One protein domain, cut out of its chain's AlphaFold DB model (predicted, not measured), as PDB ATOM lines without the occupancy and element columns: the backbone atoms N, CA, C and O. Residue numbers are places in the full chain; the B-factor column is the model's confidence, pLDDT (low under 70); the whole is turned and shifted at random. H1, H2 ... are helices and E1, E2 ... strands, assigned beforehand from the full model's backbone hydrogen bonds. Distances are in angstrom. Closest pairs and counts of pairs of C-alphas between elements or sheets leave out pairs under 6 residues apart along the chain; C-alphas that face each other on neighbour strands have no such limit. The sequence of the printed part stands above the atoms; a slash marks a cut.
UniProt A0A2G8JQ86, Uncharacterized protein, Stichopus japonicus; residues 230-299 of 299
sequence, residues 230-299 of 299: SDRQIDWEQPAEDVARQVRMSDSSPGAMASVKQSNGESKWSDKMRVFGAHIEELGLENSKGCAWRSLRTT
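This is residues 230 to 299 of the 299 residues of an uncharacterized protein of Stichopus japonicus (UniProt A0A2G8JQ86). Two two-stranded hairpins reach away from a small base in different directions, roughly as an L, and the single helix H1 packs in the corner, beside the strands of hairpin E1 and E2 and over the near end of hairpin E3 and E4. One arm is the ribbon of E3 and E4 with its turn, residues 287 to 291; the other is the wide loop of residues 259 to 272, which joins the short strands E1 and E2. The printed part has 70 residues with one named helix and four named strands, in the order H1, E1, E2, E3, E4; both sheets, E1 - E2 and E3 - E4, are antiparallel. The class is mixed, helices and strands, with 29 residues in named elements, under half. The whole is only just compact, close to loose, with a radius of gyration of the C-alphas of 13.2 A and spans of 37 by 31 by 19 A.

After residues 230 to 239 comes H1, residues 240 to 248, in which every O i to N i+4 pair is within hydrogen-bond range. Its closest C-alphas to E1, residues 256 to 258, are those of Val 247 and Ala 256, 5.1 A apart. E1 and E2, residues 273 to 275, form a hairpin, antiparallel at 130 degrees, with N 273 and O 258 at 2.8 A. The closest C-alphas of H1 and E2 are those of Val 247 and Val 275, 6.7 A apart. E3, residues 279 to 286, and E4, residues 292 to 297, form a second hairpin, antiparallel at 151 degrees, with N 279 and O 297 at 2.8 A and N 293 and O 285 at 2.9 A. The closest C-alphas of H1 and E3 are those of Ala 244 and His 279, 6.7 A apart; for H1 and E4 they are those of Ala 240 and Leu 296, 5.9 A apart. E1 and E2 are each apart from E3 and from E4.

H1 begins at C-alpha 240 (48.560, -29.154, 26.850) and measures 12.1 A from first to last C-alpha. E1 measures 6.6 A and E2 6.4 A. E3 runs 18.9 A from C-alpha 279 (45.637, -20.161, 26.082) to C-alpha 286. E4 runs 16.2 A and ends at C-alpha 297 (43.321, -22.019, 30.338).

The C-alphas of Ser 253 and Ser 288, the two farthest apart, are 38.8 A apart. The printed part has no cut. The link from E1 to E2, 14 residues, is long; the links from E2 to E3 and from E3 to E4 are tight. The mean pLDDT of the printed part is 77.6, and residues 262 to 267 and 282 to 299 are under 70.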
ATOM      1  N   SER A 230      32.529 -35.916  17.741       93.94
ATOM      2  CA  SER A 230      33.506 -36.830  18.355       93.94
ATOM      3  C   SER A 230      34.948 -36.375  18.138       93.94
ATOM      4  O   SER A 230      35.745 -36.437  19.064       93.94
ATOM      5  N   ASP A 231      35.252 -35.822  16.963       94.75
ATOM      6  CA  ASP A 231      36.600 -35.363  16.595       94.75
ATOM      7  C   ASP A 231      37.001 -34.082  17.338       94.75
ATOM      8  O   ASP A 231      38.119 -33.593  17.187       94.75
ATOM      9  N   ARG A 232      36.067 -33.518  18.117       95.19
ATOM     10  CA  ARG A 232      36.200 -32.284  18.895       95.19
ATOM     11  C   ARG A 232      36.153 -32.517  20.396       95.19
ATOM     12  O   ARG A 232      36.074 -31.549  21.147       95.19
ATOM     13  N   GLN A 233      36.147 -33.772  20.835       94.81
ATOM     14  CA  GLN A 233      36.147 -34.095  22.250       94.81
ATOM     15  C   GLN A 233      37.547 -33.901  22.834       94.81
ATOM     16  O   GLN A 233      38.524 -34.424  22.307       94.81
ATOM     17  N   ILE A 234      37.627 -33.129  23.913       92.62
ATOM     18  CA  ILE A 234      38.857 -32.940  24.669       92.62
ATOM     19  C   ILE A 234      39.127 -34.183  25.503       92.62
ATOM     20  O   ILE A 234      38.257 -34.655  26.241       92.62
ATOM     21  N   ASP A 235      40.359 -34.655  25.390       89.38
ATOM     22  CA  ASP A 235      40.980 -35.590  26.308       89.38
ATOM     23  C   ASP A 235      42.039 -34.828  27.112       89.38
ATOM     24  O   ASP A 235      43.038 -34.368  26.562       89.38
ATOM     25  N   TRP A 236      41.782 -34.640  28.406       87.06
ATOM     26  CA  TRP A 236      42.650 -33.862  29.293       87.06
ATOM     27  C   TRP A 236      43.963 -34.573  29.640       87.06
ATOM     28  O   TRP A 236      44.856 -33.933  30.190       87.06
ATOM     29  N   GLU A 237      44.091 -35.861  29.307       88.88
ATOM     30  CA  GLU A 237      45.333 -36.622  29.469       88.88
ATOM     31  C   GLU A 237      46.333 -36.355  28.327       88.88
ATOM     32  O   GLU A 237      47.497 -36.752  28.406       88.88
ATOM     33  N   GLN A 238      45.913 -35.657  27.263       88.81
ATOM     34  CA  GLN A 238      46.806 -35.251  26.178       88.81
ATOM     35  C   GLN A 238      47.732 -34.092  26.584       88.81
ATOM     36  O   GLN A 238      47.418 -33.316  27.494       88.81
ATOM     37  N   PRO A 239      48.866 -33.908  25.877       90.69
ATOM     38  CA  PRO A 239      49.716 -32.736  26.050       90.69
ATOM     39  C   PRO A 239      48.928 -31.422  25.945       90.69
ATOM     40  O   PRO A 239      48.061 -31.271  25.085       90.69
ATOM     41  N   ALA A 240      49.278 -30.433  26.773       89.94
ATOM     42  CA  ALA A 240      48.560 -29.154  26.850       89.94
ATOM     43  C   ALA A 240      48.408 -28.452  25.488       89.94
ATOM     44  O   ALA A 240      47.374 -27.848  25.215       89.94
ATOM     45  N   GLU A 241      49.420 -28.556  24.624       91.88
ATOM     46  CA  GLU A 241      49.389 -28.009  23.266       91.88
ATOM     47  C   GLU A 241      48.381 -28.731  22.359       91.88
ATOM     48  O   GLU A 241      47.678 -28.074  21.593       91.88
ATOM     49  N   ASP A 242      48.246 -30.053  22.475       92.31
ATOM     50  CA  ASP A 242      47.276 -30.824  21.692       92.31
ATOM     51  C   ASP A 242      45.848 -30.495  22.130       92.31
ATOM     52  O   ASP A 242      44.981 -30.245  21.287       92.31
ATOM     53  N   VAL A 243      45.622 -30.372  23.443       94.06
ATOM     54  CA  VAL A 243      44.342 -29.906  23.990       94.06
ATOM     55  C   VAL A 243      44.041 -28.476  23.531       94.06
ATOM     56  O   VAL A 243      42.944 -28.197  23.043       94.06
ATOM     57  N   ALA A 244      45.011 -27.562  23.618       94.56
ATOM     58  CA  ALA A 244      44.844 -26.186  23.161       94.56
ATOM     59  C   ALA A 244      44.522 -26.120  21.665       94.56
ATOM     60  O   ALA A 244      43.637 -25.374  21.253       94.56
ATOM     61  N   ARG A 245      45.215 -26.906  20.834       95.31
ATOM     62  CA  ARG A 245      44.964 -26.995  19.388       95.31
ATOM     63  C   ARG A 245      43.556 -27.505  19.100       95.31
ATOM     64  O   ARG A 245      42.884 -26.946  18.237       95.31
ATOM     65  N   GLN A 246      43.083 -28.494  19.856       96.06
ATOM     66  CA  GLN A 246      41.725 -29.037  19.758       96.06
ATOM     67  C   GLN A 246      40.644 -27.967  20.009       96.06
ATOM     68  O   GLN A 246      39.617 -27.936  19.317       96.06
ATOM     69  N   VAL A 247      40.890 -27.064  20.964       96.62
ATOM     70  CA  VAL A 247      40.036 -25.892  21.212       96.62
ATOM     71  C   VAL A 247      40.161 -24.883  20.074       96.62
ATOM     72  O   VAL A 247      39.152 -24.518  19.475       96.62
ATOM     73  N   ARG A 248      41.386 -24.487  19.712       96.88
ATOM     74  CA  ARG A 248      41.666 -23.462  18.694       96.88
ATOM     75  C   ARG A 248      41.116 -23.818  17.310       96.88
ATOM     76  O   ARG A 248      40.534 -22.954  16.658       96.88
ATOM     77  N   MET A 249      41.195 -25.081  16.884       96.75
ATOM     78  CA  MET A 249      40.591 -25.549  15.623       96.75
ATOM     79  C   MET A 249      39.053 -25.500  15.625       96.75
ATOM     80  O   MET A 249      38.421 -25.540  14.571       96.75
ATOM     81  N   SER A 250      38.435 -25.435  16.808       97.62
ATOM     82  CA  SER A 250      36.981 -25.416  16.995       97.62
ATOM     83  C   SER A 250      36.443 -24.028  17.373       97.62
ATOM     84  O   SER A 250      35.238 -23.891  17.580       97.62
ATOM     85  N   ASP A 251      37.306 -23.013  17.444       96.62
ATOM     86  CA  ASP A 251      36.993 -21.644  17.857       96.62
ATOM     87  C   ASP A 251      36.808 -20.735  16.630       96.62
ATOM     88  O   ASP A 251      37.687 -20.648  15.785       96.62
ATOM     89  N   SER A 252      35.692 -20.035  16.446       94.75
ATOM     90  CA  SER A 252      34.622 -19.742  17.414       94.75
ATOM     91  C   SER A 252      33.407 -20.666  17.304       94.75
ATOM     92  O   SER A 252      32.438 -20.539  18.047       94.75
ATOM     93  N   SER A 253      33.427 -21.603  16.361       94.19
ATOM     94  CA  SER A 253      32.354 -22.564  16.117       94.19
ATOM     95  C   SER A 253      32.950 -23.857  15.567       94.19
ATOM     96  O   SER A 253      33.877 -23.781  14.764       94.19
ATOM     97  N   PRO A 254      32.457 -25.052  15.929       95.69
ATOM     98  CA  PRO A 254      31.300 -25.305  16.787       95.69
ATOM     99  C   PRO A 254      31.638 -25.399  18.286       95.69
ATOM    100  O   PRO A 254      30.759 -25.757  19.071       95.69
ATOM    101  N   GLY A 255      32.885 -25.122  18.678       96.62
ATOM    102  CA  GLY A 255      33.416 -25.331  20.026       96.62
ATOM    103  C   GLY A 255      33.934 -26.748  20.256       96.62
ATOM    104  O   GLY A 255      33.404 -27.719  19.703       96.62
ATOM    105  N   ALA A 256      34.986 -26.865  21.065       96.25
ATOM    106  CA  ALA A 256      35.481 -28.161  21.520       96.25
ATOM    107  C   ALA A 256      34.612 -28.674  22.674       96.25
ATOM    108  O   ALA A 256      34.109 -27.889  23.468       96.25
ATOM    109  N   MET A 257      34.404 -29.984  22.760       95.50
ATOM    110  CA  MET A 257      33.542 -30.601  23.766       95.50
ATOM    111  C   MET A 257      34.366 -31.075  24.956       95.50
ATOM    112  O   MET A 257      35.239 -31.920  24.783       95.50
ATOM    113  N   ALA A 258      34.044 -30.616  26.160       91.50
ATOM    114  CA  ALA A 258      34.751 -31.026  27.369       91.50
ATOM    115  C   ALA A 258      33.814 -31.166  28.570       91.50
ATOM    116  O   ALA A 258      32.763 -30.535  28.627       91.50
ATOM    117  N   SER A 259      34.228 -31.971  29.542       88.06
ATOM    118  CA  SER A 259      33.775 -31.864  30.931       88.06
ATOM    119  C   SER A 259      34.939 -31.310  31.743       88.06
ATOM    120  O   SER A 259      36.079 -31.666  31.464       88.06
ATOM    121  N   VAL A 260      34.682 -30.461  32.734       83.31
ATOM    122  CA  VAL A 260      35.715 -29.875  33.606       83.31
ATOM    123  C   VAL A 260      35.514 -30.325  35.050       83.31
ATOM    124  O   VAL A 260      34.385 -30.564  35.482       83.31
ATOM    125  N   LYS A 261      36.606 -30.460  35.806       79.38
ATOM    126  CA  LYS A 261      36.548 -30.773  37.239       79.38
ATOM    127  C   LYS A 261      36.368 -29.482  38.034       79.38
ATOM    128  O   LYS A 261      37.117 -28.528  37.834       79.38
ATOM    129  N   GLN A 262      35.382 -29.440  38.927       69.12
ATOM    130  CA  GLN A 262      35.169 -28.264  39.773       69.12
ATOM    131  C   GLN A 262      36.265 -28.162  40.846       69.12
ATOM    132  O   GLN A 262      36.729 -29.163  41.388       69.12
ATOM    133  N   SER A 263      36.700 -26.938  41.159       65.62
ATOM    134  CA  SER A 263      37.763 -26.683  42.143       65.62
ATOM    135  C   SER A 263      37.262 -26.630  43.593       65.62
ATOM    136  O   SER A 263      38.033 -26.300  44.490       65.62
ATOM    137  N   ASN A 264      35.982 -26.914  43.840       64.81
ATOM    138  CA  ASN A 264      35.326 -26.823  45.151       64.81
ATOM    139  C   ASN A 264      35.601 -28.031  46.073       64.81
ATOM    140  O   ASN A 264      34.934 -28.184  47.089       64.81
ATOM    141  N   GLY A 265      36.577 -28.884  45.743       56.34
ATOM    142  CA  GLY A 265      36.925 -30.072  46.530       56.34
ATOM    143  C   GLY A 265      36.038 -31.291  46.256       56.34
ATOM    144  O   GLY A 265      36.349 -32.383  46.729       56.34
ATOM    145  N   GLU A 266      34.988 -31.155  45.446       59.72
ATOM    146  CA  GLU A 266      34.177 -32.287  45.009       59.72
ATOM    147  C   GLU A 266      34.866 -33.024  43.851       59.72
ATOM    148  O   GLU A 266      35.340 -32.431  42.882       59.72
ATOM    149  N   SER A 267      34.901 -34.358  43.902       64.19
ATOM    150  CA  SER A 267      35.460 -35.191  42.820       64.19
ATOM    151  C   SER A 267      34.518 -35.333  41.615       64.19
ATOM    152  O   SER A 267      34.604 -36.307  40.869       64.19
ATOM    153  N   LYS A 268      33.598 -34.382  41.421       75.19
ATOM    154  CA  LYS A 268      32.559 -34.451  40.395       75.19
ATOM    155  C   LYS A 268      32.970 -33.664  39.147       75.19
ATOM    156  O   LYS A 268      33.371 -32.503  39.221       75.19
ATOM    157  N   TRP A 269      32.857 -34.316  37.995       78.44
ATOM    158  CA  TRP A 269      32.979 -33.674  36.688       78.44
ATOM    159  C   TRP A 269      31.685 -32.940  36.328       78.44
ATOM    160  O   TRP A 269      30.593 -33.375  36.696       78.44
ATOM    161  N   SER A 270      31.806 -31.838  35.591       80.38
ATOM    162  CA  SER A 270      30.660 -31.136  35.017       80.38
ATOM    163  C   SER A 270      29.974 -31.951  33.915       80.38
ATOM    164  O   SER A 270      30.579 -32.832  33.289       80.38
ATOM    165  N   ASP A 271      28.753 -31.543  33.570       86.62
ATOM    166  CA  ASP A 271      28.151 -31.907  32.289       86.62
ATOM    167  C   ASP A 271      29.022 -31.435  31.113       86.62
ATOM    168  O   ASP A 271      29.874 -30.545  31.249       86.62
ATOM    169  N   LYS A 272      28.817 -32.055  29.946       88.81
ATOM    170  CA  LYS A 272      29.554 -31.713  28.725       88.81
ATOM    171  C   LYS A 272      29.195 -30.300  28.268       88.81
ATOM    172  O   LYS A 272      28.037 -30.018  27.970       88.81
ATOM    173  N   MET A 273      30.209 -29.463  28.099       91.44
ATOM    174  CA  MET A 273      30.104 -28.093  27.606       91.44
ATOM    175  C   MET A 273      30.941 -27.884  26.344       91.44
ATOM    176  O   MET A 273      31.761 -28.731  25.975       91.44
ATOM    177  N   ARG A 274      30.706 -26.753  25.673       94.19
ATOM    178  CA  ARG A 274      31.584 -26.242  24.619       94.19
ATOM    179  C   ARG A 274      32.592 -25.288  25.240       94.19
ATOM    180  O   ARG A 274      32.180 -24.423  26.003       94.19
ATOM    181  N   VAL A 275      33.863 -25.436  24.895       92.88
ATOM    182  CA  VAL A 275      34.947 -24.566  25.366       92.88
ATOM    183  C   VAL A 275      35.621 -23.848  24.199       92.88
ATOM    184  O   VAL A 275      35.707 -24.394  23.091       92.88
ATOM    185  N   PHE A 276      36.083 -22.628  24.472       94.62
ATOM    186  CA  PHE A 276      36.694 -21.700  23.519       94.62
ATOM    187  C   PHE A 276      37.902 -20.998  24.164       94.62
ATOM    188  O   PHE A 276      38.200 -21.220  25.340       94.62
ATOM    189  N   GLY A 277      38.627 -20.176  23.399       92.56
ATOM    190  CA  GLY A 277      39.634 -19.273  23.966       92.56
ATOM    191  C   GLY A 277      40.779 -19.976  24.699       92.56
ATOM    192  O   GLY A 277      41.168 -19.561  25.790       92.56
ATOM    193  N   ALA A 278      41.304 -21.069  24.137       91.56
ATOM    194  CA  ALA A 278      42.441 -21.764  24.734       91.56
ATOM    195  C   ALA A 278      43.710 -20.903  24.731       91.56
ATOM    196  O   ALA A 278      44.128 -20.401  23.687       91.56
ATOM    197  N   HIS A 279      44.359 -20.825  25.888       87.81
ATOM    198  CA  HIS A 279      45.637 -20.161  26.082       87.81
ATOM    199  C   HIS A 279      46.606 -21.088  26.816       87.81
ATOM    200  O   HIS A 279      46.329 -21.552  27.925       87.81
ATOM    201  N   ILE A 280      47.762 -21.334  26.209       87.31
ATOM    202  CA  ILE A 280      48.880 -22.009  26.857       87.31
ATOM    203  C   ILE A 280      49.659 -20.972  27.649       87.31
ATOM    204  O   ILE A 280      50.179 -20.006  27.092       87.31
ATOM    205  N   GLU A 281      49.726 -21.182  28.956       79.56
ATOM    206  CA  GLU A 281      50.605 -20.457  29.861       79.56
ATOM    207  C   GLU A 281      51.873 -21.288  30.065       79.56
ATOM    208  O   GLU A 281      51.809 -22.448  30.486       79.56
ATOM    209  N   GLU A 282      53.029 -20.697  29.775       68.38
ATOM    210  CA  GLU A 282      54.299 -21.221  30.266       68.38
ATOM    211  C   GLU A 282      54.426 -20.790  31.722       68.38
ATOM    212  O   GLU A 282      54.702 -19.634  32.045       68.38
ATOM    213  N   LEU A 283      54.154 -21.726  32.625       60.69
ATOM    214  CA  LEU A 283      54.500 -21.535  34.016       60.69
ATOM    215  C   LEU A 283      56.017 -21.695  34.043       60.69
ATOM    216  O   LEU A 283      56.502 -22.792  33.782       60.69
ATOM    217  N   GLY A 284      56.767 -20.631  34.339       48.84
ATOM    218  CA  GLY A 284      58.236 -20.647  34.490       48.84
ATOM    219  C   GLY A 284      58.753 -21.534  35.637       48.84
ATOM    220  O   GLY A 284      59.787 -21.262  36.234       48.84
ATOM    221  N   LEU A 285      57.989 -22.556  35.998       47.94
ATOM    222  CA  LEU A 285      58.393 -23.695  36.782       47.94
ATOM    223  C   LEU A 285      59.072 -24.663  35.806       47.94
ATOM    224  O   LEU A 285      58.548 -24.934  34.725       47.94
ATOM    225  N   GLU A 286      60.188 -25.247  36.207       39.25
ATOM    226  CA  GLU A 286      60.785 -26.385  35.512       39.25
ATOM    227  C   GLU A 286      60.406 -27.673  36.253       39.25
ATOM    228  O   GLU A 286      60.242 -27.694  37.477       39.25
ATOM    229  N   ASN A 287      60.198 -28.771  35.530       50.06
ATOM    230  CA  ASN A 287      60.129 -30.084  36.162       50.06
ATOM    231  C   ASN A 287      61.527 -30.484  36.670       50.06
ATOM    232  O   ASN A 287      62.528 -29.846  36.349       50.06
ATOM    233  N   SER A 288      61.634 -31.574  37.432       37.41
ATOM    234  CA  SER A 288      62.922 -32.065  37.960       37.41
ATOM    235  C   SER A 288      63.958 -32.452  36.887       37.41
ATOM    236  O   SER A 288      65.060 -32.873  37.230       37.41
ATOM    237  N   LYS A 289      63.613 -32.326  35.599       43.91
ATOM    238  CA  LYS A 289      64.466 -32.556  34.431       43.91
ATOM    239  C   LYS A 289      64.717 -31.280  33.600       43.91
ATOM    240  O   LYS A 289      65.257 -31.399  32.507       43.91
ATOM    241  N   GLY A 290      64.331 -30.092  34.078       36.53
ATOM    242  CA  GLY A 290      64.575 -28.817  33.388       36.53
ATOM    243  C   GLY A 290      63.601 -28.483  32.248       36.53
ATOM    244  O   GLY A 290      63.863 -27.566  31.478       36.53
ATOM    245  N   CYS A 291      62.483 -29.207  32.082       40.47
ATOM    246  CA  CYS A 291      61.458 -28.829  31.098       40.47
ATOM    247  C   CYS A 291      60.426 -27.886  31.725       40.47
ATOM    248  O   CYS A 291      59.885 -28.200  32.787       40.47
ATOM    249  N   ALA A 292      60.097 -26.786  31.043       41.31
ATOM    250  CA  ALA A 292      59.073 -25.841  31.485       41.31
ATOM    251  C   ALA A 292      57.688 -26.506  31.618       41.31
ATOM    252  O   ALA A 292      57.254 -27.262  30.741       41.31
ATOM    253  N   TRP A 293      56.974 -26.210  32.704       38.78
ATOM    254  CA  TRP A 293      55.589 -26.636  32.887       38.78
ATOM    255  C   TRP A 293      54.659 -25.805  31.996       38.78
ATOM    256  O   TRP A 293      54.732 -24.578  31.953       38.78
ATOM    257  N   ARG A 294      53.729 -26.470  31.306       49.22
ATOM    258  CA  ARG A 294      52.685 -25.812  30.508       49.22
ATOM    259  C   ARG A 294      51.329 -26.050  31.151       49.22
ATOM    260  O   ARG A 294      50.963 -27.198  31.391       49.22
ATOM    261  N   SER A 295      50.582 -24.981  31.413       51.06
ATOM    262  CA  SER A 295      49.182 -25.066  31.836       51.06
ATOM    263  C   SER A 295      48.259 -24.489  30.776       51.06
ATOM    264  O   SER A 295      48.600 -23.519  30.105       51.06
ATOM    265  N   LEU A 296      47.076 -25.079  30.642       48.34
ATOM    266  CA  LEU A 296      46.050 -24.626  29.715       48.34
ATOM    267  C   LEU A 296      44.955 -23.870  30.470       48.34
ATOM    268  O   LEU A 296      44.431 -24.379  31.461       48.34
ATOM    269  N   ARG A 297      44.570 -22.696  29.967       55.53
ATOM    270  CA  ARG A 297      43.321 -22.019  30.338       55.53
ATOM    271  C   ARG A 297      42.370 -21.980  29.155       55.53
ATOM    272  O   ARG A 297      42.810 -21.829  28.022       55.53
ATOM    273  N   THR A 298      41.081 -22.101  29.432       51.25
ATOM    274  CA  THR A 298      39.991 -21.941  28.462       51.25
ATOM    275  C   THR A 298      38.934 -21.038  29.085       51.25
ATOM    276  O   THR A 298      38.723 -21.125  30.299       51.25
ATOM    277  N   THR A 299      38.281 -20.205  28.281       51.53
ATOM    278  CA  THR A 299      37.193 -19.307  28.708       51.53
ATOM    279  C   THR A 299      35.830 -19.833  28.292       51.53
ATOM    280  O   THR A 299      35.739 -20.384  27.168       51.53
TER     281      THR A 299